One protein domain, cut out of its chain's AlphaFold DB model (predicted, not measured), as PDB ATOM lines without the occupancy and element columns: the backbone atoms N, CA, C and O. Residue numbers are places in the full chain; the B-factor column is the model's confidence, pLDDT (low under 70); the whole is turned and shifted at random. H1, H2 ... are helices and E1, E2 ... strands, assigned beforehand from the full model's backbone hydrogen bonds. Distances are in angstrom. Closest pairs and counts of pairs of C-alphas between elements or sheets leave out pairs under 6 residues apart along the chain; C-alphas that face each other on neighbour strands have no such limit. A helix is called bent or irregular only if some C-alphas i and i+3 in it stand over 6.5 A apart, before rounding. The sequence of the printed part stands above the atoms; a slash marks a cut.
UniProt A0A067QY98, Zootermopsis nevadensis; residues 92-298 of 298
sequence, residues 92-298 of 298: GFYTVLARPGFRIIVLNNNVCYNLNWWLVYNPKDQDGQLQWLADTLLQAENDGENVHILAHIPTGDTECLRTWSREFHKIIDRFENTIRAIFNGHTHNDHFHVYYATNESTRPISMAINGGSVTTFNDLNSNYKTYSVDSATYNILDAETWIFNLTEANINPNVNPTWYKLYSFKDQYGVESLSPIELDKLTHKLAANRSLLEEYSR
ATOM      1  N   GLY A  92     158.827 151.047 141.792       98.06
ATOM      2  CA  GLY A  92     157.713 150.125 141.553       98.06
ATOM      3  C   GLY A  92     157.764 149.379 140.214       98.06
ATOM      4  O   GLY A  92     156.761 148.792 139.817       98.06
ATOM      5  N   PHE A  93     158.903 149.396 139.521       98.69
ATOM      6  CA  PHE A  93     159.141 148.669 138.269       98.69
ATOM      7  C   PHE A  93     160.184 147.568 138.472       98.69
ATOM      8  O   PHE A  93     160.991 147.632 139.399       98.69
ATOM      9  N   TYR A  94     160.168 146.535 137.632       98.88
ATOM     10  CA  TYR A  94     161.102 145.410 137.732       98.88
ATOM     11  C   TYR A  94     161.110 144.548 136.471       98.88
ATOM     12  O   TYR A  94     160.256 144.676 135.597       98.88
ATOM     13  N   THR A  95     162.063 143.624 136.372       98.88
ATOM     14  CA  THR A  95     162.088 142.613 135.312       98.88
ATOM     15  C   THR A  95     162.352 141.228 135.885       98.88
ATOM     16  O   THR A  95     163.024 141.101 136.902       98.88
ATOM     17  N   VAL A  96     161.820 140.191 135.238       98.56
ATOM     18  CA  VAL A  96     162.071 138.788 135.580       98.56
ATOM     19  C   VAL A  96     162.359 138.008 134.306       98.56
ATOM     20  O   VAL A  96     161.606 138.103 133.335       98.56
ATOM     21  N   LEU A  97     163.407 137.184 134.326       98.25
ATOM     22  CA  LEU A  97     163.568 136.117 133.343       98.25
ATOM     23  C   LEU A  97     162.586 134.995 133.698       98.25
ATOM     24  O   LEU A  97     162.884 134.124 134.515       98.25
ATOM     25  N   ALA A  98     161.378 135.058 133.141       96.44
ATOM     26  CA  ALA A  98     160.296 134.144 133.493       96.44
ATOM     27  C   ALA A  98     160.623 132.699 133.090       96.44
ATOM     28  O   ALA A  98     160.216 131.755 133.770       96.44
ATOM     29  N   ARG A  99     161.334 132.528 131.967       95.12
ATOM     30  CA  ARG A  99     161.846 131.254 131.435       95.12
ATOM     31  C   ARG A  99     163.100 131.544 130.593       95.12
ATOM     32  O   ARG A  99     163.246 132.678 130.142       95.12
ATOM     33  N   PRO A 100     163.983 130.565 130.322       96.62
ATOM     34  CA  PRO A 100     165.100 130.771 129.400       96.62
ATOM     35  C   PRO A 100     164.623 131.339 128.054       96.62
ATOM     36  O   PRO A 100     163.724 130.769 127.440       96.62
ATOM     37  N   GLY A 101     165.197 132.466 127.622       97.81
ATOM     38  CA  GLY A 101     164.813 133.147 126.379       97.81
ATOM     39  C   GLY A 101     163.528 133.983 126.451       97.81
ATOM     40  O   GLY A 101     163.086 134.484 125.417       97.81
ATOM     41  N   PHE A 102     162.914 134.149 127.630       98.56
ATOM     42  CA  PHE A 102     161.692 134.938 127.794       98.56
ATOM     43  C   PHE A 102     161.676 135.780 129.066       98.56
ATOM     44  O   PHE A 102     161.612 135.267 130.190       98.56
ATOM     45  N   ARG A 103     161.657 137.095 128.863       98.75
ATOM     46  CA  ARG A 103     161.692 138.105 129.911       98.75
ATOM     47  C   ARG A 103     160.364 138.844 130.004       98.75
ATOM     48  O   ARG A 103     159.752 139.220 129.008       98.75
ATOM     49  N   ILE A 104     159.952 139.105 131.236       98.81
ATOM     50  CA  ILE A 104     158.859 140.019 131.546       98.81
ATOM     51  C   ILE A 104     159.475 141.306 132.079       98.81
ATOM     52  O   ILE A 104     160.325 141.275 132.974       98.81
ATOM     53  N   ILE A 105     159.060 142.439 131.525       98.94
ATOM     54  CA  ILE A 105     159.390 143.769 132.033       98.94
ATOM     55  C   ILE A 105     158.104 144.393 132.560       98.94
ATOM     56  O   ILE A 105     157.112 144.498 131.846       98.94
ATOM     57  N   VAL A 106     158.119 144.804 133.820       98.88
ATOM     58  CA  VAL A 106     157.005 145.458 134.495       98.88
ATOM     59  C   VAL A 106     157.342 146.921 134.705       98.88
ATOM     60  O   VAL A 106     158.354 147.242 135.326       98.88
ATOM     61  N   LEU A 107     156.473 147.796 134.208       98.81
ATOM     62  CA  LEU A 107     156.574 149.239 134.379       98.81
ATOM     63  C   LEU A 107     155.649 149.721 135.497       98.81
ATOM     64  O   LEU A 107     154.524 149.248 135.643       98.81
ATOM     65  N   ASN A 108     156.091 150.754 136.205       98.56
ATOM     66  CA  ASN A 108     155.222 151.688 136.900       98.56
ATOM     67  C   ASN A 108     155.020 152.907 135.996       98.56
ATOM     68  O   ASN A 108     155.709 153.923 136.111       98.56
ATOM     69  N   ASN A 109     154.092 152.809 135.051       97.00
ATOM     70  CA  ASN A 109     153.852 153.896 134.113       97.00
ATOM     71  C   ASN A 109     152.882 154.966 134.642       97.00
ATOM     72  O   ASN A 109     152.558 155.890 133.907       97.00
ATOM     73  N   ASN A 110     152.534 154.955 135.934       98.06
ATOM     74  CA  ASN A 110     151.900 156.109 136.585       98.06
ATOM     75  C   ASN A 110     152.775 157.372 136.535       98.06
ATOM     76  O   ASN A 110     152.288 158.493 136.671       98.06
ATOM     77  N   VAL A 111     154.078 157.214 136.291       96.69
ATOM     78  CA  VAL A 111     155.001 158.328 136.031       96.69
ATOM     79  C   VAL A 111     154.842 158.948 134.634       96.69
ATOM     80  O   VAL A 111     155.513 159.928 134.325       96.69
ATOM     81  N   CYS A 112     153.962 158.407 133.784       96.56
ATOM     82  CA  CYS A 112     153.468 159.103 132.598       96.56
ATOM     83  C   CYS A 112     152.153 159.849 132.879       96.56
ATOM     84  O   CYS A 112     151.813 160.742 132.108       96.56
ATOM     85  N   TYR A 113     151.394 159.475 133.916       97.56
ATOM     86  CA  TYR A 113     149.974 159.807 134.024       97.56
ATOM     87  C   TYR A 113     149.735 161.296 134.268       97.56
ATOM     88  O   TYR A 113     150.301 161.881 135.188       97.56
ATOM     89  N   ASN A 114     148.851 161.913 133.494       95.00
ATOM     90  CA  ASN A 114     148.571 163.344 133.559       95.00
ATOM     91  C   ASN A 114     147.927 163.781 134.894       95.00
ATOM     92  O   ASN A 114     148.021 164.958 135.243       95.00
ATOM     93  N   LEU A 115     147.341 162.851 135.663       96.44
ATOM     94  CA  LEU A 115     146.833 163.098 137.016       96.44
ATOM     95  C   LEU A 115     147.855 162.789 138.120       96.44
ATOM     96  O   LEU A 115     147.547 162.979 139.299       96.44
ATOM     97  N   ASN A 116     149.070 162.352 137.780       97.44
ATOM     98  CA  ASN A 116     150.175 162.328 138.727       97.44
ATOM     99  C   ASN A 116     150.772 163.738 138.851       97.44
ATOM    100  O   ASN A 116     151.643 164.160 138.086       97.44
ATOM    101  N   TRP A 117     150.306 164.480 139.854       94.31
ATOM    102  CA  TRP A 117     150.658 165.887 140.056       94.31
ATOM    103  C   TRP A 117     152.153 166.140 140.308       94.31
ATOM    104  O   TRP A 117     152.621 167.260 140.101       94.31
ATOM    105  N   TRP A 118     152.937 165.119 140.670       95.69
ATOM    106  CA  TRP A 118     154.397 165.237 140.766       95.69
ATOM    107  C   TRP A 118     155.063 165.587 139.435       95.69
ATOM    108  O   TRP A 118     156.093 166.265 139.417       95.69
ATOM    109  N   LEU A 119     154.447 165.210 138.315       94.50
ATOM    110  CA  LEU A 119     154.974 165.510 136.987       94.50
ATOM    111  C   LEU A 119     154.849 166.996 136.628       94.50
ATOM    112  O   LEU A 119     155.611 167.486 135.798       94.50
ATOM    113  N   VAL A 120     153.954 167.746 137.287       91.75
ATOM    114  CA  VAL A 120     153.901 169.214 137.163       91.75
ATOM    115  C   VAL A 120     155.159 169.847 137.761       91.75
ATOM    116  O   VAL A 120     155.676 170.824 137.224       91.75
ATOM    117  N   TYR A 121     155.668 169.282 138.858       90.25
ATOM    118  CA  TYR A 121     156.886 169.756 139.513       90.25
ATOM    119  C   TYR A 121     158.148 169.387 138.721       90.25
ATOM    120  O   TYR A 121     159.019 170.234 138.517       90.25
ATOM    121  N   ASN A 122     158.254 168.137 138.262       90.06
ATOM    122  CA  ASN A 122     159.406 167.665 137.497       90.06
ATOM    123  C   ASN A 122     158.986 166.624 136.439       90.06
ATOM    124  O   ASN A 122     158.927 165.437 136.751       90.06
ATOM    125  N   PRO A 123     158.758 167.033 135.176       87.31
ATOM    126  CA  PRO A 123     158.272 166.153 134.108       87.31
ATOM    127  C   PRO A 123     159.384 165.325 133.435       87.31
ATOM    128  O   PRO A 123     159.215 164.858 132.307       87.31
ATOM    129  N   LYS A 124     160.566 165.215 134.055       92.31
ATOM    130  CA  LYS A 124     161.659 164.372 133.545       92.31
ATOM    131  C   LYS A 124     161.330 162.891 133.743       92.31
ATOM    132  O   LYS A 124     160.384 162.557 134.446       92.31
ATOM    133  N   ASP A 125     162.135 162.015 133.141       96.31
ATOM    134  CA  ASP A 125     162.049 160.567 133.354       96.31
ATOM    135  C   ASP A 125     162.231 160.235 134.844       96.31
ATOM    136  O   ASP A 125     163.350 160.208 135.367       96.31
ATOM    137  N   GLN A 126     161.107 160.077 135.543       96.44
ATOM    138  CA  GLN A 126     161.083 159.853 136.978       96.44
ATOM    139  C   GLN A 126     161.779 158.530 137.289       96.44
ATOM    140  O   GLN A 126     161.526 157.502 136.663       96.44
ATOM    141  N   ASP A 127     162.698 158.592 138.249       95.94
ATOM    142  CA  ASP A 127     163.493 157.461 138.723       95.94
ATOM    143  C   ASP A 127     164.309 156.755 137.620       95.94
ATOM    144  O   ASP A 127     164.866 155.686 137.865       95.94
ATOM    145  N   GLY A 128     164.467 157.379 136.443       97.19
ATOM    146  CA  GLY A 128     165.212 156.843 135.301       97.19
ATOM    147  C   GLY A 128     164.564 155.614 134.658       97.19
ATOM    148  O   GLY A 128     165.288 154.767 134.138       97.19
ATOM    149  N   GLN A 129     163.240 155.461 134.762       98.38
ATOM    150  CA  GLN A 129     162.543 154.254 134.317       98.38
ATOM    151  C   GLN A 129     162.646 154.027 132.802       98.38
ATOM    152  O   GLN A 129     162.843 152.887 132.387       98.38
ATOM    153  N   LEU A 130     162.522 155.062 131.962       98.56
ATOM    154  CA  LEU A 130     162.653 154.894 130.509       98.56
ATOM    155  C   LEU A 130     164.088 154.545 130.111       98.56
ATOM    156  O   LEU A 130     164.285 153.695 129.242       98.56
ATOM    157  N   GLN A 131     165.083 155.148 130.769       98.62
ATOM    158  CA  GLN A 131     166.480 154.757 130.566       98.62
ATOM    159  C   GLN A 131     166.701 153.291 130.968       98.62
ATOM    160  O   GLN A 131     167.217 152.507 130.178       98.62
ATOM    161  N   TRP A 132     166.234 152.901 132.156       98.81
ATOM    162  CA  TRP A 132     166.310 151.522 132.639       98.81
ATOM    163  C   TRP A 132     165.606 150.530 131.700       98.81
ATOM    164  O   TRP A 132     166.131 149.445 131.450       98.81
ATOM    165  N   LEU A 133     164.448 150.900 131.145       98.94
ATOM    166  CA  LEU A 133     163.730 150.090 130.163       98.94
ATOM    167  C   LEU A 133     164.576 149.875 128.904       98.94
ATOM    168  O   LEU A 133     164.708 148.739 128.454       98.94
ATOM    169  N   ALA A 134     165.157 150.941 128.348       98.94
ATOM    170  CA  ALA A 134     166.006 150.849 127.162       98.94
ATOM    171  C   ALA A 134     167.242 149.968 127.409       98.94
ATOM    172  O   ALA A 134     167.560 149.118 126.578       98.94
ATOM    173  N   ASP A 135     167.891 150.115 128.566       98.88
ATOM    174  CA  ASP A 135     169.055 149.306 128.944       98.88
ATOM    175  C   ASP A 135     168.675 147.827 129.136       98.88
ATOM    176  O   ASP A 135     169.380 146.929 128.674       98.88
ATOM    177  N   THR A 136     167.521 147.558 129.757       98.94
ATOM    178  CA  THR A 136     167.006 146.194 129.967       98.94
ATOM    179  C   THR A 136     166.636 145.519 128.646       98.94
ATOM    180  O   THR A 136     166.924 144.338 128.453       98.94
ATOM    181  N   LEU A 137     166.023 146.255 127.715       98.94
ATOM    182  CA  LEU A 137     165.691 145.750 126.380       98.94
ATOM    183  C   LEU A 137     166.936 145.502 125.527       98.94
ATOM    184  O   LEU A 137     166.977 144.516 124.796       98.94
ATOM    185  N   LEU A 138     167.959 146.352 125.645       98.94
ATOM    186  CA  LEU A 138     169.244 146.129 124.990       98.94
ATOM    187  C   LEU A 138     169.918 144.857 125.507       98.94
ATOM    188  O   LEU A 138     170.446 144.078 124.717       98.94
ATOM    189  N   GLN A 139     169.878 144.626 126.821       98.81
ATOM    190  CA  GLN A 139     170.389 143.388 127.401       98.81
ATOM    191  C   GLN A 139     169.614 142.169 126.881       98.81
ATOM    192  O   GLN A 139     170.231 141.221 126.408       98.81
ATOM    193  N   ALA A 140     168.279 142.226 126.879       98.88
ATOM    194  CA  ALA A 140     167.434 141.157 126.347       98.88
ATOM    195  C   ALA A 140     167.713 140.867 124.858       98.88
ATOM    196  O   ALA A 140     167.788 139.708 124.462       98.88
ATOM    197  N   GLU A 141     167.921 141.904 124.039       98.81
ATOM    198  CA  GLU A 141     168.312 141.768 122.629       98.81
ATOM    199  C   GLU A 141     169.657 141.035 122.483       98.81
ATOM    200  O   GLU A 141     169.759 140.097 121.692       98.81
ATOM    201  N   ASN A 142     170.670 141.413 123.273       98.69
ATOM    202  CA  ASN A 142     171.984 140.759 123.266       98.69
ATOM    203  C   ASN A 142     171.916 139.292 123.715       98.69
ATOM    204  O   ASN A 142     172.649 138.453 123.189       98.69
ATOM    205  N   ASP A 143     171.027 138.989 124.660       98.62
ATOM    206  CA  ASP A 143     170.818 137.643 125.198       98.62
ATOM    207  C   ASP A 143     169.874 136.789 124.326       98.62
ATOM    208  O   ASP A 143     169.661 135.608 124.609       98.62
ATOM    209  N   GLY A 144     169.320 137.355 123.244       98.25
ATOM    210  CA  GLY A 144     168.389 136.665 122.347       98.25
ATOM    211  C   GLY A 144     167.037 136.346 122.993       98.25
ATOM    212  O   GLY A 144     166.396 135.354 122.642       98.25
ATOM    213  N   GLU A 145     166.612 137.154 123.959       98.75
ATOM    214  CA  GLU A 145     165.372 136.973 124.704       98.75
ATOM    215  C   GLU A 145     164.187 137.665 124.021       98.75
ATOM    216  O   GLU A 145     164.292 138.753 123.459       98.75
ATOM    217  N   ASN A 146     163.012 137.053 124.136       98.75
ATOM    218  CA  ASN A 146     161.744 137.680 123.788       98.75
ATOM    219  C   ASN A 146     161.159 138.389 125.012       98.75
ATOM    220  O   ASN A 146     161.239 137.868 126.126       98.75
ATOM    221  N   VAL A 147     160.530 139.547 124.808       98.88
ATOM    222  CA  VAL A 147     160.043 140.389 125.907       98.88
ATOM    223  C   VAL A 147     158.535 140.607 125.842       98.88
ATOM    224  O   VAL A 147     157.999 141.026 124.816       98.88
ATOM    225  N   HIS A 148     157.856 140.397 126.972       98.88
ATOM    226  CA  HIS A 148     156.526 140.962 127.240       98.88
ATOM    227  C   HIS A 148     156.645 142.136 128.208       98.88
ATOM    228  O   HIS A 148     157.323 142.032 129.232       98.88
ATOM    229  N   ILE A 149     155.962 143.238 127.900       98.94
ATOM    230  CA  ILE A 149     155.897 144.417 128.769       98.94
ATOM    231  C   ILE A 149     154.527 144.466 129.443       98.94
ATOM    232  O   ILE A 149     153.500 144.383 128.774       98.94
ATOM    233  N   LEU A 150     154.504 144.632 130.764       98.81
ATOM    234  CA  LEU A 150     153.288 144.902 131.528       98.81
ATOM    235  C   LEU A 150     153.297 146.360 131.988       98.81
ATOM    236  O   LEU A 150     154.248 146.811 132.628       98.81
ATOM    237  N   ALA A 151     152.228 147.076 131.675       98.19
ATOM    238  CA  ALA A 151     152.002 148.461 132.059       98.19
ATOM    239  C   ALA A 151     150.531 148.637 132.459       98.19
ATOM    240  O   ALA A 151     149.694 147.796 132.147       98.19
ATOM    241  N   HIS A 152     150.202 149.682 133.211       98.31
ATOM    242  CA  HIS A 152     148.823 149.913 133.626       98.31
ATOM    243  C   HIS A 152     148.113 150.768 132.582       98.31
ATOM    244  O   HIS A 152     147.262 150.281 131.846       98.31
ATOM    245  N   ILE A 153     148.563 152.009 132.437       97.62
ATOM    246  CA  ILE A 153     147.936 153.023 131.584       97.62
ATOM    247  C   ILE A 153     148.340 152.774 130.121       97.62
ATOM    248  O   ILE A 153     149.533 152.629 129.845       97.62
ATOM    249  N   PRO A 154     147.417 152.662 129.157       95.25
ATOM    250  CA  PRO A 154     147.792 152.653 127.747       95.25
ATOM    251  C   PRO A 154     148.586 153.910 127.360       95.25
ATOM    252  O   PRO A 154     148.520 154.941 128.019       95.25
ATOM    253  N   THR A 155     149.379 153.834 126.293       92.00
ATOM    254  CA  THR A 155     150.031 155.033 125.740       92.00
ATOM    255  C   THR A 155     149.488 155.347 124.360       92.00
ATOM    256  O   THR A 155     148.962 154.466 123.688       92.00
ATOM    257  N   GLY A 156     149.650 156.598 123.923       81.88
ATOM    258  CA  GLY A 156     149.122 157.068 122.641       81.88
ATOM    259  C   GLY A 156     147.778 157.793 122.749       81.88
ATOM    260  O   GLY A 156     147.299 158.310 121.742       81.88
ATOM    261  N   ASP A 157     147.217 157.900 123.954       82.06
ATOM    262  CA  ASP A 157     146.053 158.725 124.272       82.06
ATOM    263  C   ASP A 157     146.447 160.021 125.017       82.06
ATOM    264  O   ASP A 157     147.598 160.470 124.991       82.06
ATOM    265  N   THR A 158     145.465 160.673 125.641       88.31
ATOM    266  CA  THR A 158     145.646 161.925 126.386       88.31
ATOM    267  C   THR A 158     146.049 161.738 127.851       88.31
ATOM    268  O   THR A 158     146.287 162.742 128.530       88.31
ATOM    269  N   GLU A 159     146.100 160.507 128.358       93.75
ATOM    270  CA  GLU A 159     146.336 160.206 129.773       93.75
ATOM    271  C   GLU A 159     147.822 160.147 130.109       93.75
ATOM    272  O   GLU A 159     148.223 160.667 131.147       93.75
ATOM    273  N   CYS A 160     148.674 159.636 129.218       94.81
ATOM    274  CA  CYS A 160     150.120 159.800 129.366       94.81
ATOM    275  C   CYS A 160     150.601 161.177 128.863       94.81
ATOM    276  O   CYS A 160     150.235 161.648 127.784       94.81
ATOM    277  N   LEU A 161     151.545 161.796 129.580       94.62
ATOM    278  CA  LEU A 161     152.246 162.991 129.119       94.62
ATOM    279  C   LEU A 161     152.907 162.736 127.761       94.62
ATOM    280  O   LEU A 161     153.712 161.815 127.597       94.62
ATOM    281  N   ARG A 162     152.640 163.629 126.802       93.19
ATOM    282  CA  ARG A 162     153.113 163.519 125.412       93.19
ATOM    283  C   ARG A 162     154.618 163.272 125.292       93.19
ATOM    284  O   ARG A 162     155.046 162.520 124.424       93.19
ATOM    285  N   THR A 163     155.429 163.917 126.132       93.75
ATOM    286  CA  THR A 163     156.887 163.724 126.128       93.75
ATOM    287  C   THR A 163     157.259 162.302 126.535       93.75
ATOM    288  O   THR A 163     158.050 161.680 125.836       93.75
ATOM    289  N   TRP A 164     156.659 161.777 127.606       96.31
ATOM    290  CA  TRP A 164     156.902 160.410 128.067       96.31
ATOM    291  C   TRP A 164     156.454 159.396 127.011       96.31
ATOM    292  O   TRP A 164     157.247 158.556 126.598       96.31
ATOM    293  N   SER A 165     155.226 159.539 126.494       96.12
ATOM    294  CA  SER A 165     154.680 158.654 125.455       96.12
ATOM    295  C   SER A 165     155.536 158.655 124.181       96.12
ATOM    296  O   SER A 165     155.797 157.594 123.622       96.12
ATOM    297  N   ARG A 166     156.062 159.816 123.762       95.75
ATOM    298  CA  ARG A 166     156.979 159.913 122.616       95.75
ATOM    299  C   ARG A 166     158.293 159.165 122.849       95.75
ATOM    300  O   ARG A 166     158.767 158.497 121.937       95.75
ATOM    301  N   GLU A 167     158.920 159.318 124.016       97.31
ATOM    302  CA  GLU A 167     160.188 158.628 124.295       97.31
ATOM    303  C   GLU A 167     159.978 157.119 124.479       97.31
ATOM    304  O   GLU A 167     160.760 156.336 123.947       97.31
ATOM    305  N   PHE A 168     158.881 156.704 125.119       98.12
ATOM    306  CA  PHE A 168     158.477 155.301 125.177       98.12
ATOM    307  C   PHE A 168     158.279 154.716 123.773       98.12
ATOM    308  O   PHE A 168     158.855 153.681 123.459       98.12
ATOM    309  N   HIS A 169     157.565 155.412 122.882       98.06
ATOM    310  CA  HIS A 169     157.359 154.966 121.500       98.06
ATOM    311  C   HIS A 169     158.679 154.784 120.734       98.06
ATOM    312  O   HIS A 169     158.846 153.774 120.057       98.06
ATOM    313  N   LYS A 170     159.661 155.681 120.892       98.19
ATOM    314  CA  LYS A 170     160.994 155.488 120.285       98.19
ATOM    315  C   LYS A 170     161.708 154.237 120.798       98.19
ATOM    316  O   LYS A 170     162.417 153.593 120.031       98.19
ATOM    317  N   ILE A 171     161.545 153.904 122.080       98.81
ATOM    318  CA  ILE A 171     162.091 152.669 122.656       98.81
ATOM    319  C   ILE A 171     161.398 151.458 122.021       98.81
ATOM    320  O   ILE A 171     162.084 150.547 121.566       98.81
ATOM    321  N   ILE A 172     160.064 151.471 121.916       98.62
ATOM    322  CA  ILE A 172     159.311 150.396 121.251       98.62
ATOM    323  C   ILE A 172     159.765 150.210 119.796       98.62
ATOM    324  O   ILE A 172     160.004 149.081 119.383       98.62
ATOM    325  N   ASP A 173     159.953 151.301 119.050       98.50
ATOM    326  CA  ASP A 173     160.462 151.280 117.670       98.50
ATOM    327  C   ASP A 173     161.872 150.690 117.574       98.50
ATOM    328  O   ASP A 173     162.121 149.787 116.778       98.50
ATOM    329  N   ARG A 174     162.795 151.107 118.451       98.69
ATOM    330  CA  ARG A 174     164.161 150.559 118.467       98.69
ATOM    331  C   ARG A 174     164.187 149.056 118.750       98.69
ATOM    332  O   ARG A 174     165.045 148.368 118.203       98.69
ATOM    333  N   PHE A 175     163.306 148.559 119.613       98.81
ATOM    334  CA  PHE A 175     163.319 147.172 120.085       98.81
ATOM    335  C   PHE A 175     162.163 146.331 119.522       98.81
ATOM    336  O   PHE A 175     161.772 145.334 120.133       98.81
ATOM    337  N   GLU A 176     161.645 146.690 118.342       98.38
ATOM    338  CA  GLU A 176     160.516 146.006 117.689       98.38
ATOM    339  C   GLU A 176     160.736 144.493 117.495       98.38
ATOM    340  O   GLU A 176     159.799 143.702 117.557       98.38
ATOM    341  N   ASN A 177     161.990 144.060 117.326       98.19
ATOM    342  CA  ASN A 177     162.333 142.647 117.149       98.19
ATOM    343  C   ASN A 177     162.442 141.864 118.464       98.19
ATOM    344  O   ASN A 177     162.445 140.633 118.424       98.19
ATOM    345  N   THR A 178     162.537 142.555 119.597       98.75
ATOM    346  CA  THR A 178     162.707 141.974 120.938       98.75
ATOM    347  C   THR A 178     161.367 141.918 121.672       98.75
ATOM    348  O   THR A 178     161.050 140.939 122.351       98.75
ATOM    349  N   ILE A 179     160.545 142.956 121.516       98.81
ATOM    350  CA  ILE A 179     159.244 143.086 122.175       98.81
ATOM    351  C   ILE A 179     158.190 142.305 121.388       98.81
ATOM    352  O   ILE A 179     157.995 142.526 120.198       98.81
ATOM    353  N   ARG A 180     157.471 141.403 122.063       98.50
ATOM    354  CA  ARG A 180     156.433 140.557 121.446       98.50
ATOM    355  C   ARG A 180     155.013 140.985 121.766       98.50
ATOM    356  O   ARG A 180     154.116 140.734 120.968       98.50
ATOM    357  N   ALA A 181     154.806 141.613 122.919       98.31
ATOM    358  CA  ALA A 181     153.509 142.133 123.326       98.31
ATOM    359  C   ALA A 181     153.652 143.141 124.467       98.31
ATOM    360  O   ALA A 181     154.558 143.033 125.303       98.31
ATOM    361  N   ILE A 182     152.709 144.078 124.521       98.69
ATOM    362  CA  ILE A 182     152.500 144.985 125.646       98.69
ATOM    363  C   ILE A 182     151.091 144.727 126.192       98.69
ATOM    364  O   ILE A 182     150.134 144.595 125.430       98.69
ATOM    365  N   PHE A 183     150.947 144.647 127.511       98.56
ATOM    366  CA  PHE A 183     149.658 144.431 128.167       98.56
ATOM    367  C   PHE A 183     149.334 145.589 129.100       98.56
ATOM    368  O   PHE A 183     150.170 145.970 129.921       98.56
ATOM    369  N   ASN A 184     148.109 146.095 128.978       97.06
ATOM    370  CA  ASN A 184     147.569 147.246 129.690       97.06
ATOM    371  C   ASN A 184     146.282 146.924 130.472       97.06
ATOM    372  O   ASN A 184     145.721 145.828 130.381       97.06
ATOM    373  N   GLY A 185     145.834 147.896 131.266       95.75
ATOM    374  CA  GLY A 185     144.564 147.923 131.992       95.75
ATOM    375  C   GLY A 185     144.022 149.355 132.057       95.75
ATOM    376  O   GLY A 185     143.948 150.033 131.045       95.75
ATOM    377  N   HIS A 186     143.661 149.845 133.242       97.25
ATOM    378  CA  HIS A 186     143.256 151.241 133.481       97.25
ATOM    379  C   HIS A 186     141.912 151.668 132.868       97.25
ATOM    380  O   HIS A 186     140.986 152.027 133.581       97.25
ATOM    381  N   THR A 187     141.737 151.570 131.551       95.94
ATOM    382  CA  THR A 187     140.550 152.118 130.874       95.94
ATOM    383  C   THR A 187     139.280 151.297 131.098       95.94
ATOM    384  O   THR A 187     138.237 151.665 130.564       95.94
ATOM    385  N   HIS A 188     139.393 150.121 131.725       96.69
ATOM    386  CA  HIS A 188     138.345 149.107 131.951       96.69
ATOM    387  C   HIS A 188     137.692 148.478 130.704       96.69
ATOM    388  O   HIS A 188     137.080 147.417 130.781       96.69
ATOM    389  N   ASN A 189     137.878 149.090 129.541       94.75
ATOM    390  CA  ASN A 189     137.366 148.631 128.257       94.75
ATOM    391  C   ASN A 189     138.260 147.569 127.600       94.75
ATOM    392  O   ASN A 189     139.465 147.504 127.845       94.75
ATOM    393  N   ASP A 190     137.671 146.777 126.711       95.00
ATOM    394  CA  ASP A 190     138.373 145.821 125.857       95.00
ATOM    395  C   ASP A 190     138.794 146.512 124.552       95.00
ATOM    396  O   ASP A 190     137.951 146.858 123.727       95.00
ATOM    397  N   HIS A 191     140.088 146.790 124.387       94.75
ATOM    398  CA  HIS A 191     140.609 147.428 123.175       94.75
ATOM    399  C   HIS A 191     142.105 147.184 122.990       94.75
ATOM    400  O   HIS A 191     142.763 146.567 123.828       94.75
ATOM    401  N   PHE A 192     142.655 147.653 121.873       96.50
ATOM    402  CA  PHE A 192     144.070 147.514 121.554       96.50
ATOM    403  C   PHE A 192     144.631 148.768 120.877       96.50
ATOM    404  O   PHE A 192     143.905 149.547 120.262       96.50
ATOM    405  N   HIS A 193     145.952 148.912 120.948       96.19
ATOM    406  CA  HIS A 193     146.725 149.910 120.217       96.19
ATOM    407  C   HIS A 193     147.732 149.228 119.292       96.19
ATOM    408  O   HIS A 193     148.311 148.197 119.640       96.19
ATOM    409  N   VAL A 194     147.979 149.841 118.135       97.56
ATOM    410  CA  VAL A 194     149.045 149.456 117.203       97.56
ATOM    411  C   VAL A 194     150.100 150.557 117.202       97.56
ATOM    412  O   VAL A 194     149.777 151.733 117.035       97.56
ATOM    413  N   TYR A 195     151.360 150.178 117.400       97.69
ATOM    414  CA  TYR A 195     152.503 151.082 117.290       97.69
ATOM    415  C   TYR A 195     153.062 151.004 115.875       97.69
ATOM    416  O   TYR A 195     153.176 149.912 115.317       97.69
ATOM    417  N   TYR A 196     153.460 152.150 115.323       98.00
ATOM    418  CA  TYR A 196     154.027 152.266 113.976       98.00
ATOM    419  C   TYR A 196     155.467 152.763 114.024       98.00
ATOM    420  O   TYR A 196     155.845 153.464 114.964       98.00
ATOM    421  N   ALA A 197     156.265 152.427 113.017       98.06
ATOM    422  CA  ALA A 197     157.650 152.871 112.935       98.06
ATOM    423  C   ALA A 197     157.746 154.404 112.891       98.06
ATOM    424  O   ALA A 197     156.971 155.070 112.199       98.06
ATOM    425  N   THR A 198     158.724 154.991 113.586       95.50
ATOM    426  CA  THR A 198     158.855 156.460 113.631       95.50
ATOM    427  C   THR A 198     159.325 157.058 112.303       95.50
ATOM    428  O   THR A 198     159.083 158.238 112.043       95.50
ATOM    429  N   ASN A 199     159.963 156.254 111.448       96.00
ATOM    430  CA  ASN A 199     160.407 156.638 110.106       96.00
ATOM    431  C   ASN A 199     159.407 156.279 108.989       96.00
ATOM    432  O   ASN A 199     159.561 156.767 107.871       96.00
ATOM    433  N   GLU A 200     158.400 155.453 109.278       95.44
ATOM    434  CA  GLU A 200     157.401 154.974 108.322       95.44
ATOM    435  C   GLU A 200     156.074 154.705 109.048       95.44
ATOM    436  O   GLU A 200     155.819 153.613 109.555       95.44
ATOM    437  N   SER A 201     155.189 155.705 109.073       91.31
ATOM    438  CA  SER A 201     153.938 155.664 109.846       91.31
ATOM    439  C   SER A 201     152.901 154.643 109.361       91.31
ATOM    440  O   SER A 201     151.819 154.571 109.927       91.31
ATOM    441  N   THR A 202     153.192 153.897 108.295       95.50
ATOM    442  CA  THR A 202     152.347 152.828 107.738       95.50
ATOM    443  C   THR A 202     152.842 151.430 108.094       95.50
ATOM    444  O   THR A 202     152.201 150.451 107.729       95.50
ATOM    445  N   ARG A 203     153.987 151.310 108.776       98.00
ATOM    446  CA  ARG A 203     154.584 150.022 109.133       98.00
ATOM    447  C   ARG A 203     154.274 149.697 110.595       98.00
ATOM    448  O   ARG A 203     154.867 150.332 111.467       98.00
ATOM    449  N   PRO A 204     153.364 148.752 110.891       98.25
ATOM    450  CA  PRO A 204     153.077 148.356 112.263       98.25
ATOM    451  C   PRO A 204     154.252 147.547 112.833       98.25
ATOM    452  O   PRO A 204     154.736 146.611 112.198       98.25
ATOM    453  N   ILE A 205     154.705 147.915 114.030       98.12
ATOM    454  CA  ILE A 205     155.932 147.396 114.666       98.12
ATOM    455  C   ILE A 205     155.667 146.676 115.988       98.12
ATOM    456  O   ILE A 205     156.426 145.808 116.403       98.12
ATOM    457  N   SER A 206     154.588 147.037 116.680       97.94
ATOM    458  CA  SER A 206     154.235 146.467 117.975       97.94
ATOM    459  C   SER A 206     152.760 146.703 118.269       97.94
ATOM    460  O   SER A 206     152.051 147.376 117.518       97.94
ATOM    461  N   MET A 207     152.293 146.138 119.372       97.75
ATOM    462  CA  MET A 207     150.901 146.180 119.785       97.75
ATOM    463  C   MET A 207     150.791 146.219 121.306       97.75
ATOM    464  O   MET A 207     151.658 145.705 122.018       97.75
ATOM    465  N   ALA A 208     149.711 146.827 121.786       97.62
ATOM    466  CA  ALA A 208     149.310 146.774 123.179       97.62
ATOM    467  C   ALA A 208     147.853 146.334 123.305       97.62
ATOM    468  O   ALA A 208     147.004 146.839 122.574       97.62
ATOM    469  N   ILE A 209     147.560 145.429 124.239       97.19
ATOM    470  CA  ILE A 209     146.194 144.963 124.516       97.19
ATOM    471  C   ILE A 209     145.748 145.486 125.870       97.19
ATOM    472  O   ILE A 209     146.437 145.287 126.873       97.19
ATOM    473  N   ASN A 210     144.560 146.074 125.909       96.00
ATOM    474  CA  ASN A 210     143.898 146.432 127.141       96.00
ATOM    475  C   ASN A 210     143.041 145.284 127.674       96.00
ATOM    476  O   ASN A 210     142.152 144.778 126.991       96.00
ATOM    477  N   GLY A 211     143.314 144.870 128.911       93.69
ATOM    478  CA  GLY A 211     142.752 143.655 129.496       93.69
ATOM    479  C   GLY A 211     141.245 143.662 129.777       93.69
ATOM    480  O   GLY A 211     140.697 142.596 130.046       93.69
ATOM    481  N   GLY A 212     140.601 144.831 129.749       94.50
ATOM    482  CA  GLY A 212     139.286 145.038 130.352       94.50
ATOM    483  C   GLY A 212     139.374 145.195 131.877       94.50
ATOM    484  O   GLY A 212     140.396 145.648 132.401       94.50
ATOM    485  N   SER A 213     138.316 144.829 132.604       96.69
ATOM    486  CA  SER A 213     138.266 144.941 134.065       96.69
ATOM    487  C   SER A 213     137.362 143.912 134.733       96.69
ATOM    488  O   SER A 213     136.251 143.618 134.297       96.69
ATOM    489  N   VAL A 214     137.797 143.447 135.904       96.38
ATOM    490  CA  VAL A 214     136.934 142.667 136.802       96.38
ATOM    491  C   VAL A 214     135.887 143.570 137.459       96.38
ATOM    492  O   VAL A 214     134.759 143.137 137.693       96.38
ATOM    493  N   THR A 215     136.240 144.826 137.756       96.31
ATOM    494  CA  THR A 215     135.275 145.812 138.256       96.31
ATOM    495  C   THR A 215     134.213 146.111 137.205       96.31
ATOM    496  O   THR A 215     134.484 146.101 136.007       96.31
ATOM    497  N   THR A 216     133.007 146.410 137.674       95.94
ATOM    498  CA  THR A 216     131.880 146.844 136.843       95.94
ATOM    499  C   THR A 216     131.908 148.350 136.585       95.94
ATOM    500  O   THR A 216     130.949 148.883 136.035       95.94
ATOM    501  N   PHE A 217     132.931 149.061 137.077       92.62
ATOM    502  CA  PHE A 217     133.000 150.518 137.033       92.62
ATOM    503  C   PHE A 217     133.361 151.018 135.619       92.62
ATOM    504  O   PHE A 217     134.452 150.740 135.148       92.62
ATOM    505  N   ASN A 218     132.517 151.777 134.928       91.00
ATOM    506  CA  ASN A 218     131.076 151.858 135.149       91.00
ATOM    507  C   ASN A 218     130.320 151.174 134.015       91.00
ATOM    508  O   ASN A 218     130.749 151.180 132.870       91.00
ATOM    509  N   ASP A 219     129.180 150.591 134.376       93.44
ATOM    510  CA  ASP A 219     128.206 150.025 133.447       93.44
ATOM    511  C   ASP A 219     128.750 148.887 132.557       93.44
ATOM    512  O   ASP A 219     128.242 148.644 131.464       93.44
ATOM    513  N   LEU A 220     129.744 148.140 133.055       94.94
ATOM    514  CA  LEU A 220     130.345 146.982 132.385       94.94
ATOM    515  C   LEU A 220     130.034 145.672 133.118       94.94
ATOM    516  O   LEU A 220     129.932 145.639 134.347       94.94
ATOM    517  N   ASN A 221     129.965 144.565 132.373       96.25
ATOM    518  CA  ASN A 221     130.076 143.238 132.975       96.25
ATOM    519  C   ASN A 221     131.513 142.997 133.453       96.25
ATOM    520  O   ASN A 221     132.477 143.336 132.760       96.25
ATOM    521  N   SER A 222     131.647 142.347 134.607       96.75
ATOM    522  CA  SER A 222     132.935 141.843 135.077       96.75
ATOM    523  C   SER A 222     133.544 140.903 134.043       96.75
ATOM    524  O   SER A 222     132.878 139.976 133.571       96.75
ATOM    525  N   ASN A 223     134.814 141.130 133.720       96.56
ATOM    526  CA  ASN A 223     135.527 140.355 132.719       96.56
ATOM    527  C   ASN A 223     136.974 140.035 133.125       96.56
ATOM    528  O   ASN A 223     137.560 140.671 134.003       96.56
ATOM    529  N   TYR A 224     137.538 139.014 132.487       97.00
ATOM    530  CA  TYR A 224     138.976 138.760 132.446       97.00
ATOM    531  C   TYR A 224     139.362 138.185 131.080       97.00
ATOM    532  O   TYR A 224     138.510 137.699 130.332       97.00
ATOM    533  N   LYS A 225     140.660 138.207 130.766       97.62
ATOM    534  CA  LYS A 225     141.201 137.637 129.529       97.62
ATOM    535  C   LYS A 225     142.187 136.513 129.789       97.62
ATOM    536  O   LYS A 225     142.970 136.566 130.739       97.62
ATOM    537  N   THR A 226     142.188 135.537 128.892       97.94
ATOM    538  CA  THR A 226     143.267 134.558 128.743       97.94
ATOM    539  C   THR A 226     143.951 134.776 127.398       97.94
ATOM    540  O   THR A 226     143.313 135.162 126.420       97.94
ATOM    541  N   TYR A 227     145.262 134.551 127.347       98.25
ATOM    542  CA  TYR A 227     146.058 134.713 126.132       98.25
ATOM    543  C   TYR A 227     146.718 133.392 125.763       98.25
ATOM    544  O   TYR A 227     147.405 132.783 126.587       98.25
ATOM    545  N   SER A 228     146.539 132.975 124.514       98.31
ATOM    546  CA  SER A 228     147.306 131.881 123.924       98.31
ATOM    547  C   SER A 228     148.597 132.443 123.343       98.31
ATOM    548  O   SER A 228     148.565 133.373 122.536       98.31
ATOM    549  N   VAL A 229     149.736 131.888 123.751       97.75
ATOM    550  CA  VAL A 229     151.068 132.401 123.406       97.75
ATOM    551  C   VAL A 229     151.863 131.324 122.680       97.75
ATOM    552  O   VAL A 229     151.897 130.172 123.115       97.75
ATOM    553  N   ASP A 230     152.517 131.698 121.583       97.38
ATOM    554  CA  ASP A 230     153.412 130.806 120.856       97.38
ATOM    555  C   ASP A 230     154.636 130.459 121.710       97.38
ATOM    556  O   ASP A 230     155.360 131.338 122.173       97.38
ATOM    557  N   SER A 231     154.887 129.169 121.919       94.88
ATOM    558  CA  SER A 231     155.931 128.724 122.850       94.88
ATOM    559  C   SER A 231     157.369 129.016 122.404       94.88
ATOM    560  O   SER A 231     158.268 128.949 123.237       94.88
ATOM    561  N   ALA A 232     157.598 129.313 121.119       94.62
ATOM    562  CA  ALA A 232     158.933 129.560 120.574       94.62
ATOM    563  C   ALA A 232     159.219 131.057 120.401       94.62
ATOM    564  O   ALA A 232     160.319 131.526 120.682       94.62
ATOM    565  N   THR A 233     158.227 131.807 119.927       95.81
ATOM    566  CA  THR A 233     158.357 133.228 119.576       95.81
ATOM    567  C   THR A 233     157.761 134.159 120.620       95.81
ATOM    568  O   THR A 233     158.056 135.349 120.604       95.81
ATOM    569  N   TYR A 234     156.925 133.637 121.523       97.50
ATOM    570  CA  TYR A 234     156.156 134.394 122.512       97.50
ATOM    571  C   TYR A 234     155.195 135.427 121.908       97.50
ATOM    572  O   TYR A 234     154.727 136.329 122.601       97.50
ATOM    573  N   ASN A 235     154.854 135.280 120.626       97.56
ATOM    574  CA  ASN A 235     153.795 136.053 119.987       97.56
ATOM    575  C   ASN A 235     152.414 135.644 120.517       97.56
ATOM    576  O   ASN A 235     152.195 134.489 120.890       97.56
ATOM    577  N   ILE A 236     151.468 136.584 120.511       98.25
ATOM    578  CA  ILE A 236     150.093 136.331 120.956       98.25
ATOM    579  C   ILE A 236     149.284 135.745 119.800       98.25
ATOM    580  O   ILE A 236     149.059 136.393 118.777       98.25
ATOM    581  N   LEU A 237     148.864 134.494 119.971       98.31
ATOM    582  CA  LEU A 237     148.132 133.724 118.969       98.31
ATOM    583  C   LEU A 237     146.632 134.001 119.020       98.31
ATOM    584  O   LEU A 237     145.992 134.072 117.976       98.31
ATOM    585  N   ASP A 238     146.082 134.141 120.224       98.50
ATOM    586  CA  ASP A 238     144.672 134.457 120.446       98.50
ATOM    587  C   ASP A 238     144.467 135.073 121.838       98.50
ATOM    588  O   ASP A 238     145.289 134.880 122.742       98.50
ATOM    589  N   ALA A 239     143.355 135.783 122.009       98.19
ATOM    590  CA  ALA A 239     142.867 136.284 123.282       98.19
ATOM    591  C   ALA A 239     141.400 135.877 123.457       98.19
ATOM    592  O   ALA A 239     140.562 136.207 122.617       98.19
ATOM    593  N   GLU A 240     141.073 135.195 124.552       98.44
ATOM    594  CA  GLU A 240     139.684 134.901 124.906       98.44
ATOM    595  C   GLU A 240     139.223 135.849 126.011       98.44
ATOM    596  O   GLU A 240     139.873 135.960 127.054       98.44
ATOM    597  N   THR A 241     138.082 136.507 125.803       98.12
ATOM    598  CA  THR A 241     137.422 137.316 126.836       98.12
ATOM    599  C   THR A 241     136.368 136.469 127.536       98.12
ATOM    600  O   THR A 241     135.493 135.886 126.895       98.12
ATOM    601  N   TRP A 242     136.428 136.429 128.862       98.19
ATOM    602  CA  TRP A 242     135.504 135.706 129.725       98.19
ATOM    603  C   TRP A 242     134.720 136.693 130.571       98.19
ATOM    604  O   TRP A 242     135.309 137.591 131.170       98.19
ATOM    605  N   ILE A 243     133.403 136.514 130.640       97.81
ATOM    606  CA  ILE A 243     132.509 137.366 131.426       97.81
ATOM    607  C   ILE A 243     131.537 136.516 132.234       97.81
ATOM    608  O   ILE A 243     131.384 135.318 131.990       97.81
ATOM    609  N   PHE A 244     130.815 137.147 133.150       96.62
ATOM    610  CA  PHE A 244     129.511 136.644 133.568       96.62
ATOM    611  C   PHE A 244     128.467 137.746 133.416       96.62
ATOM    612  O   PHE A 244     128.779 138.935 133.488       96.62
ATOM    613  N   ASN A 245     127.215 137.350 133.207       95.62
ATOM    614  CA  ASN A 245     126.118 138.297 133.072       95.62
ATOM    615  C   ASN A 245     125.689 138.799 134.458       95.62
ATOM    616  O   ASN A 245     125.064 138.064 135.229       95.62
ATOM    617  N   LEU A 246     125.988 140.063 134.765       95.06
ATOM    618  CA  LEU A 246     125.616 140.686 136.038       95.06
ATOM    619  C   LEU A 246     124.103 140.694 136.268       95.06
ATOM    620  O   LEU A 246     123.659 140.524 137.398       95.06
ATOM    621  N   THR A 247     123.302 140.872 135.214       95.75
ATOM    622  CA  THR A 247     121.837 140.886 135.334       95.75
ATOM    623  C   THR A 247     121.332 139.526 135.803       95.75
ATOM    624  O   THR A 247     120.544 139.444 136.742       95.75
ATOM    625  N   GLU A 248     121.825 138.450 135.192       95.38
ATOM    626  CA  GLU A 248     121.455 137.081 135.555       95.38
ATOM    627  C   GLU A 248     121.931 136.707 136.965       95.38
ATOM    628  O   GLU A 248     121.169 136.128 137.745       95.38
ATOM    629  N   ALA A 249     123.162 137.095 137.317       95.81
ATOM    630  CA  ALA A 249     123.714 136.891 138.654       95.81
ATOM    631  C   ALA A 249     122.893 137.627 139.728       95.81
ATOM    632  O   ALA A 249     122.596 137.059 140.778       95.81
ATOM    633  N   ASN A 250     122.451 138.856 139.448       95.75
ATOM    634  CA  ASN A 250     121.640 139.651 140.374       95.75
ATOM    635  C   ASN A 250     120.205 139.127 140.533       95.75
ATOM    636  O   ASN A 250     119.615 139.292 141.600       95.75
ATOM    637  N   ILE A 251     119.641 138.481 139.507       97.19
ATOM    638  CA  ILE A 251     118.349 137.779 139.616       97.19
ATOM    639  C   ILE A 251     118.476 136.553 140.538       97.19
ATOM    640  O   ILE A 251     117.519 136.210 141.233       97.19
ATOM    641  N   ASN A 252     119.656 135.924 140.595       95.50
ATOM    642  CA  ASN A 252     119.918 134.703 141.361       95.50
ATOM    643  C   ASN A 252     121.028 134.894 142.419       95.50
ATOM    644  O   ASN A 252     122.028 134.176 142.390       95.50
ATOM    645  N   PRO A 253     120.857 135.785 143.415       94.19
ATOM    646  CA  PRO A 253     121.944 136.212 144.307       94.19
ATOM    647  C   PRO A 253     122.488 135.109 145.232       94.19
ATOM    648  O   PRO A 253     123.539 135.276 145.843       94.19
ATOM    649  N   ASN A 254     121.778 133.984 145.355       96.25
ATOM    650  CA  ASN A 254     122.189 132.837 146.171       96.25
ATOM    651  C   ASN A 254     122.996 131.790 145.382       96.25
ATOM    652  O   ASN A 254     123.363 130.756 145.940       96.25
ATOM    653  N   VAL A 255     123.229 132.018 144.088       95.50
ATOM    654  CA  VAL A 255     123.972 131.117 143.205       95.50
ATOM    655  C   VAL A 255     125.239 131.830 142.751       95.50
ATOM    656  O   VAL A 255     125.206 133.004 142.390       95.50
ATOM    657  N   ASN A 256     126.370 131.122 142.765       94.81
ATOM    658  CA  ASN A 256     127.611 131.678 142.237       94.81
ATOM    659  C   ASN A 256     127.454 131.995 140.740       94.81
ATOM    660  O   ASN A 256     126.896 131.171 140.010       94.81
ATOM    661  N   PRO A 257     127.966 133.143 140.265       95.56
ATOM    662  CA  PRO A 257     127.862 133.511 138.861       95.56
ATOM    663  C   PRO A 257     128.616 132.516 137.973       95.56
ATOM    664  O   PRO A 257     129.760 132.148 138.254       95.56
ATOM    665  N   THR A 258     127.980 132.108 136.875       95.62
ATOM    666  CA  THR A 258     128.602 131.253 135.859       95.62
ATOM    667  C   THR A 258     129.391 132.117 134.884       95.62
ATOM    668  O   THR A 258     128.814 132.899 134.130       95.62
ATOM    669  N   TRP A 259     130.712 131.953 134.883       97.50
ATOM    670  CA  TRP A 259     131.587 132.569 133.890       97.50
ATOM    671  C   TRP A 259     131.543 131.791 132.576       97.50
ATOM    672  O   TRP A 259     131.620 130.562 132.575       97.50
ATOM    673  N   TYR A 260     131.458 132.504 131.458       97.94
ATOM    674  CA  TYR A 260     131.471 131.931 130.118       97.94
ATOM    675  C   TYR A 260     132.376 132.738 129.186       97.94
ATOM    676  O   TYR A 260     132.604 133.933 129.383       97.94
ATOM    677  N   LYS A 261     132.900 132.067 128.156       98.06
ATOM    678  CA  LYS A 261     133.662 132.723 127.095       98.06
ATOM    679  C   LYS A 261     132.712 133.598 126.286       98.06
ATOM    680  O   LYS A 261     131.794 133.075 125.660       98.06
ATOM    681  N   LEU A 262     132.946 134.907 126.301       97.50
ATOM    682  CA  LEU A 262     132.210 135.855 125.474       97.50
ATOM    683  C   LEU A 262     132.614 135.692 124.009       97.50
ATOM    684  O   LEU A 262     131.751 135.503 123.161       97.50
ATOM    685  N   TYR A 263     133.919 135.728 123.729       97.94
ATOM    686  CA  TYR A 263     134.454 135.543 122.382       97.94
ATOM    687  C   TYR A 263     135.936 135.126 122.399       97.94
ATOM    688  O   TYR A 263     136.640 135.319 123.393       97.94
ATOM    689  N   SER A 264     136.395 134.540 121.288       98.38
ATOM    690  CA  SER A 264     137.813 134.463 120.903       98.38
ATOM    691  C   SER A 264     138.080 135.597 119.919       98.38
ATOM    692  O   SER A 264     137.333 135.745 118.951       98.38
ATOM    693  N   PHE A 265     139.113 136.406 120.154       97.94
ATOM    694  CA  PHE A 265     139.440 137.550 119.301       97.94
ATOM    695  C   PHE A 265     139.725 137.119 117.866       97.94
ATOM    696  O   PHE A 265     139.255 137.748 116.914       97.94
ATOM    697  N   LYS A 266     140.448 136.009 117.717       97.38
ATOM    698  CA  LYS A 266     140.756 135.409 116.425       97.38
ATOM    699  C   LYS A 266     139.495 135.030 115.650       97.38
ATOM    700  O   LYS A 266     139.337 135.450 114.504       97.38
ATOM    701  N   ASP A 267     138.601 134.276 116.287       97.88
ATOM    702  CA  ASP A 267     137.380 133.771 115.655       97.88
ATOM    703  C   ASP A 267     136.396 134.906 115.344       97.88
ATOM    704  O   ASP A 267     135.822 134.957 114.257       97.88
ATOM    705  N   GLN A 268     136.244 135.843 116.281       97.56
ATOM    706  CA  GLN A 268     135.305 136.960 116.198       97.56
ATOM    707  C   GLN A 268     135.655 137.938 115.071       97.56
ATOM    708  O   GLN A 268     134.772 138.395 114.347       97.56
ATOM    709  N   TYR A 269     136.941 138.257 114.902       97.19
ATOM    710  CA  TYR A 269     137.389 139.266 113.936       97.19
ATOM    711  C   TYR A 269     138.044 138.681 112.680       97.19
ATOM    712  O   TYR A 269     138.451 139.431 111.786       97.19
ATOM    713  N   GLY A 270     138.132 137.350 112.581       96.69
ATOM    714  CA  GLY A 270     138.702 136.654 111.429       96.69
ATOM    715  C   GLY A 270     140.149 137.066 111.148       96.69
ATOM    716  O   GLY A 270     140.506 137.308 109.991       96.69
ATOM    717  N   VAL A 271     140.950 137.217 112.207       97.25
ATOM    718  CA  VAL A 271     142.397 137.482 112.136       97.25
ATOM    719  C   VAL A 271     143.177 136.184 112.334       97.25
ATOM    720  O   VAL A 271     142.640 135.205 112.840       97.25
ATOM    721  N   GLU A 272     144.445 136.128 111.932       96.62
ATOM    722  CA  GLU A 272     145.247 134.904 112.124       96.62
ATOM    723  C   GLU A 272     145.918 134.828 113.503       96.62
ATOM    724  O   GLU A 272     146.169 133.732 114.020       96.62
ATOM    725  N   SER A 273     146.214 135.992 114.076       97.19
ATOM    726  CA  SER A 273     146.870 136.202 115.367       97.19
ATOM    727  C   SER A 273     146.618 137.636 115.842       97.19
ATOM    728  O   SER A 273     145.992 138.423 115.130       97.19
ATOM    729  N   LEU A 274     147.170 138.008 116.997       97.75
ATOM    730  CA  LEU A 274     147.210 139.401 117.441       97.75
ATOM    731  C   LEU A 274     148.547 140.075 117.065       97.75
ATOM    732  O   LEU A 274     149.021 140.965 117.763       97.75
ATOM    733  N   SER A 275     149.195 139.652 115.975       97.56
ATOM    734  CA  SER A 275     150.392 140.345 115.484       97.56
ATOM    735  C   SER A 275     150.075 141.794 115.067       97.56
ATOM    736  O   SER A 275     148.949 142.071 114.639       97.56
ATOM    737  N   PRO A 276     151.052 142.723 115.111       98.00
ATOM    738  CA  PRO A 276     150.824 144.121 114.728       98.00
ATOM    739  C   PRO A 276     150.243 144.283 113.316       98.00
ATOM    740  O   PRO A 276     149.380 145.125 113.103       98.00
ATOM    741  N   ILE A 277     150.663 143.437 112.367       98.00
ATOM    742  CA  ILE A 277     150.177 143.446 110.978       98.00
ATOM    743  C   ILE A 277     148.704 143.027 110.892       98.00
ATOM    744  O   ILE A 277     147.933 143.614 110.136       98.00
ATOM    745  N   GLU A 278     148.298 142.001 111.639       98.31
ATOM    746  CA  GLU A 278     146.903 141.545 111.636       98.31
ATOM    747  C   GLU A 278     145.979 142.564 112.307       98.31
ATOM    748  O   GLU A 278     144.885 142.837 111.804       98.31
ATOM    749  N   LEU A 279     146.444 143.184 113.395       98.19
ATOM    750  CA  LEU A 279     145.701 144.238 114.078       98.19
ATOM    751  C   LEU A 279     145.598 145.515 113.242       98.19
ATOM    752  O   LEU A 279     144.518 146.095 113.177       98.19
ATOM    753  N   ASP A 280     146.656 145.914 112.536       98.25
ATOM    754  CA  ASP A 280     146.619 147.019 111.569       98.25
ATOM    755  C   ASP A 280     145.532 146.796 110.502       98.25
ATOM    756  O   ASP A 280     144.611 147.609 110.361       98.25
ATOM    757  N   LYS A 281     145.538 145.628 109.840       98.25
ATOM    758  CA  LYS A 281     144.491 145.250 108.873       98.25
ATOM    759  C   LYS A 281     143.095 145.312 109.490       98.25
ATOM    760  O   LYS A 281     142.150 145.738 108.820       98.25
ATOM    761  N   LEU A 282     142.942 144.873 110.741       98.19
ATOM    762  CA  LEU A 282     141.668 144.936 111.449       98.19
ATOM    763  C   LEU A 282     141.219 146.384 111.677       98.19
ATOM    764  O   LEU A 282     140.050 146.675 111.432       98.19
ATOM    765  N   THR A 283     142.113 147.309 112.047       97.19
ATOM    766  CA  THR A 283     141.734 148.727 112.205       97.19
ATOM    767  C   THR A 283     141.185 149.320 110.904       97.19
ATOM    768  O   THR A 283     140.148 149.985 110.912       97.19
ATOM    769  N   HIS A 284     141.795 148.998 109.758       97.25
ATOM    770  CA  HIS A 284     141.291 149.406 108.448       97.25
ATOM    771  C   HIS A 284     139.930 148.779 108.107       97.25
ATOM    772  O   HIS A 284     139.050 149.469 107.587       97.25
ATOM    773  N   LYS A 285     139.722 147.492 108.426       97.75
ATOM    774  CA  LYS A 285     138.419 146.825 108.253       97.75
ATOM    775  C   LYS A 285     137.335 147.477 109.114       97.75
ATOM    776  O   LYS A 285     136.248 147.733 108.603       97.75
ATOM    777  N   LEU A 286     137.631 147.768 110.382       97.62
ATOM    778  CA  LEU A 286     136.720 148.444 111.309       97.62
ATOM    779  C   LEU A 286     136.340 149.837 110.791       97.62
ATOM    780  O   LEU A 286     135.161 150.177 110.747       97.62
ATOM    781  N   ALA A 287     137.313 150.614 110.313       97.06
ATOM    782  CA  ALA A 287     137.065 151.944 109.758       97.06
ATOM    783  C   ALA A 287     136.181 151.921 108.495       97.06
ATOM    784  O   ALA A 287     135.402 152.846 108.265       97.06
ATOM    785  N   ALA A 288     136.291 150.874 107.672       97.94
ATOM    786  CA  ALA A 288     135.531 150.736 106.430       97.94
ATOM    787  C   ALA A 288     134.165 150.042 106.602       97.94
ATOM    788  O   ALA A 288     133.292 150.195 105.746       97.94
ATOM    789  N   ASN A 289     133.964 149.273 107.678       97.81
ATOM    790  CA  ASN A 289     132.755 148.486 107.912       97.81
ATOM    791  C   ASN A 289     132.084 148.876 109.234       97.81
ATOM    792  O   ASN A 289     132.430 148.384 110.307       97.81
ATOM    793  N   ARG A 290     131.043 149.708 109.127       96.69
ATOM    794  CA  ARG A 290     130.270 150.187 110.275       96.69
ATOM    795  C   ARG A 290     129.671 149.064 111.125       96.69
ATOM    796  O   ARG A 290     129.696 149.181 112.341       96.69
ATOM    797  N   SER A 291     129.139 148.001 110.522       97.06
ATOM    798  CA  SER A 291     128.532 146.906 111.293       97.06
ATOM    799  C   SER A 291     129.572 146.150 112.116       97.06
ATOM    800  O   SER A 291     129.299 145.815 113.262       97.06
ATOM    801  N   LEU A 292     130.774 145.950 111.565       97.00
ATOM    802  CA  LEU A 292     131.888 145.348 112.301       97.00
ATOM    803  C   LEU A 292     132.382 146.268 113.429       97.00
ATOM    804  O   LEU A 292     132.690 145.798 114.516       97.00
ATOM    805  N   LEU A 293     132.431 147.582 113.192       97.00
ATOM    806  CA  LEU A 293     132.781 148.557 114.229       97.00
ATOM    807  C   LEU A 293     131.746 148.598 115.365       97.00
ATOM    808  O   LEU A 293     132.118 148.672 116.534       97.00
ATOM    809  N   GLU A 294     130.455 148.541 115.030       96.19
ATOM    810  CA  GLU A 294     129.369 148.448 116.012       96.19
ATOM    811  C   GLU A 294     129.440 147.144 116.813       96.19
ATOM    812  O   GLU A 294     129.130 147.157 117.997       96.19
ATOM    813  N   GLU A 295     129.863 146.037 116.200       95.06
ATOM    814  CA  GLU A 295     130.110 144.770 116.892       95.06
ATOM    815  C   GLU A 295     131.324 144.842 117.825       95.06
ATOM    816  O   GLU A 295     131.220 144.415 118.967       95.06
ATOM    817  N   TYR A 296     132.426 145.457 117.387       95.75
ATOM    818  CA  TYR A 296     133.605 145.701 118.225       95.75
ATOM    819  C   TYR A 296     133.315 146.602 119.435       95.75
ATOM    820  O   TYR A 296     133.972 146.494 120.462       95.75
ATOM    821  N   SER A 297     132.336 147.502 119.319       92.25
ATOM    822  CA  SER A 297     131.992 148.465 120.376       92.25
ATOM    823  C   SER A 297     130.960 147.946 121.392       92.25
ATOM    824  O   SER A 297     130.488 148.741 122.206       92.25
ATOM    825  N   ARG A 298     130.541 146.677 121.306       85.06
ATOM    826  CA  ARG A 298     129.551 146.054 122.204       85.06
ATOM    827  C   ARG A 298     130.203 145.323 123.364       85.06
ATOM    828  O   ARG A 298     129.591 145.372 124.454       85.06
TER     829      ARG A 298
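This is residues 92 to 298 of the 298 residues of a protein of Zootermopsis nevadensis (UniProt A0A067QY98). A strongly twisted six-stranded sheet forms the core, with H3 and H4 packed over one face and H7 over the other face where E5 and E6 lie. A smaller sheet, E7 to E9, comes near the core at E4 and the end of E6 and reaches away from it, and beyond it residues 250 to 256, of which 250 and 251 belong to H5, stick out. The printed part has 207 residues with nine named strands and eight named helices, in the order E1 E2 H1 H2 H3 E3 H4 E4 E5 E6 E7 E8 H5 E9 H6 H7 H8, and the class is mixed. The larger sheet is mixed, in the order E1 E2 E3 E4 E6 E5, and the smaller, E7 E8 E9, is antiparallel. The whole is compact, with a radius of gyration of the C-alphas of 18.2 A and spans of 52 by 40 by 38 A.

E1, residues 94 to 99, and E2, residues 102 to 106, are an antiparallel hairpin, with N 96 and O 104 2.9 A apart. H1, residues 109 to 112, and H2, residues 118 to 121, are close but not clearly touching, the closest C-alphas being those of Val 111 and Leu 119 at 7.2 A. H3, residues 126 to 142, is on the sheet at a height of 9.4 A, over E2 and E3, residues 146 to 150. It runs along the strands, at 6 degrees to E2 on the local plane. E2 and E3 are parallel, with N 105 and O 148 2.9 A apart. H4, residues 162 to 174, is on the same face as H3 and stands up from the sheet; the two only just touch, with 3 pairs of C-alphas within 8 A, the closest being Ala 134 and Ile 171 at 6.2 A. E4, residues 179 to 184, is parallel to E3, with N 180 and O 147 2.8 A apart. E2, H1 H2 H3, E3 and E3, H4, E4 are strand-helix-strand units, two parallel neighbour strands with helices between; the second has a right-handed crossover. E5, residues 190 to 197, and E6, residues 200 to 211, are a hairpin, with N 193 and O 208 2.8 A apart; E6 is parallel to E4, with N 184 and O 209 2.8 A apart. E7, residues 223 to 229, and E8, residues 236 to 243, are a hairpin, with N 226 and O 240 3.0 A apart. H5, residues 246 to 251, is apart from E7. E9, residues 260 to 264, is antiparallel to E8, with N 262 and O 241 2.8 A apart. H6, residues 265 to 269, stands at the level of this sheet. H7, residues 276 to 288, is on the opposite face from H3, across the strands and only just over E5, on which 3 of its C-alphas fall; helices on both faces make three layers. H8, residues 290 to 296, touches H7 only at the corner, Leu 286 and Leu 293 being the closest C-alphas at 4.9 A. Every O i to N i+4 pair is within hydrogen-bond range in H4 to H8; in H3 11 of 13 are, and H1 and H2 are too short for one.

E1 begins at C-alpha 94, (161.102, 145.410, 137.732). H3 is 25.9 A long and irregular, with C-alphas 127 and 130 8.6 A apart. E5 is 24.3 A long, and E6, 28.1 A, bends by 68 degrees at residue 203. H8 ends at C-alpha 296, (133.605, 145.701, 118.225).

The C-alphas farthest apart are those of Asn 199 and Asn 254, at 57.7 A. The printed part has no cut. The links E3 to H4 and E6 to E7 are long. The mean pLDDT of the printed part is 96.7, and no printed residue is under 70.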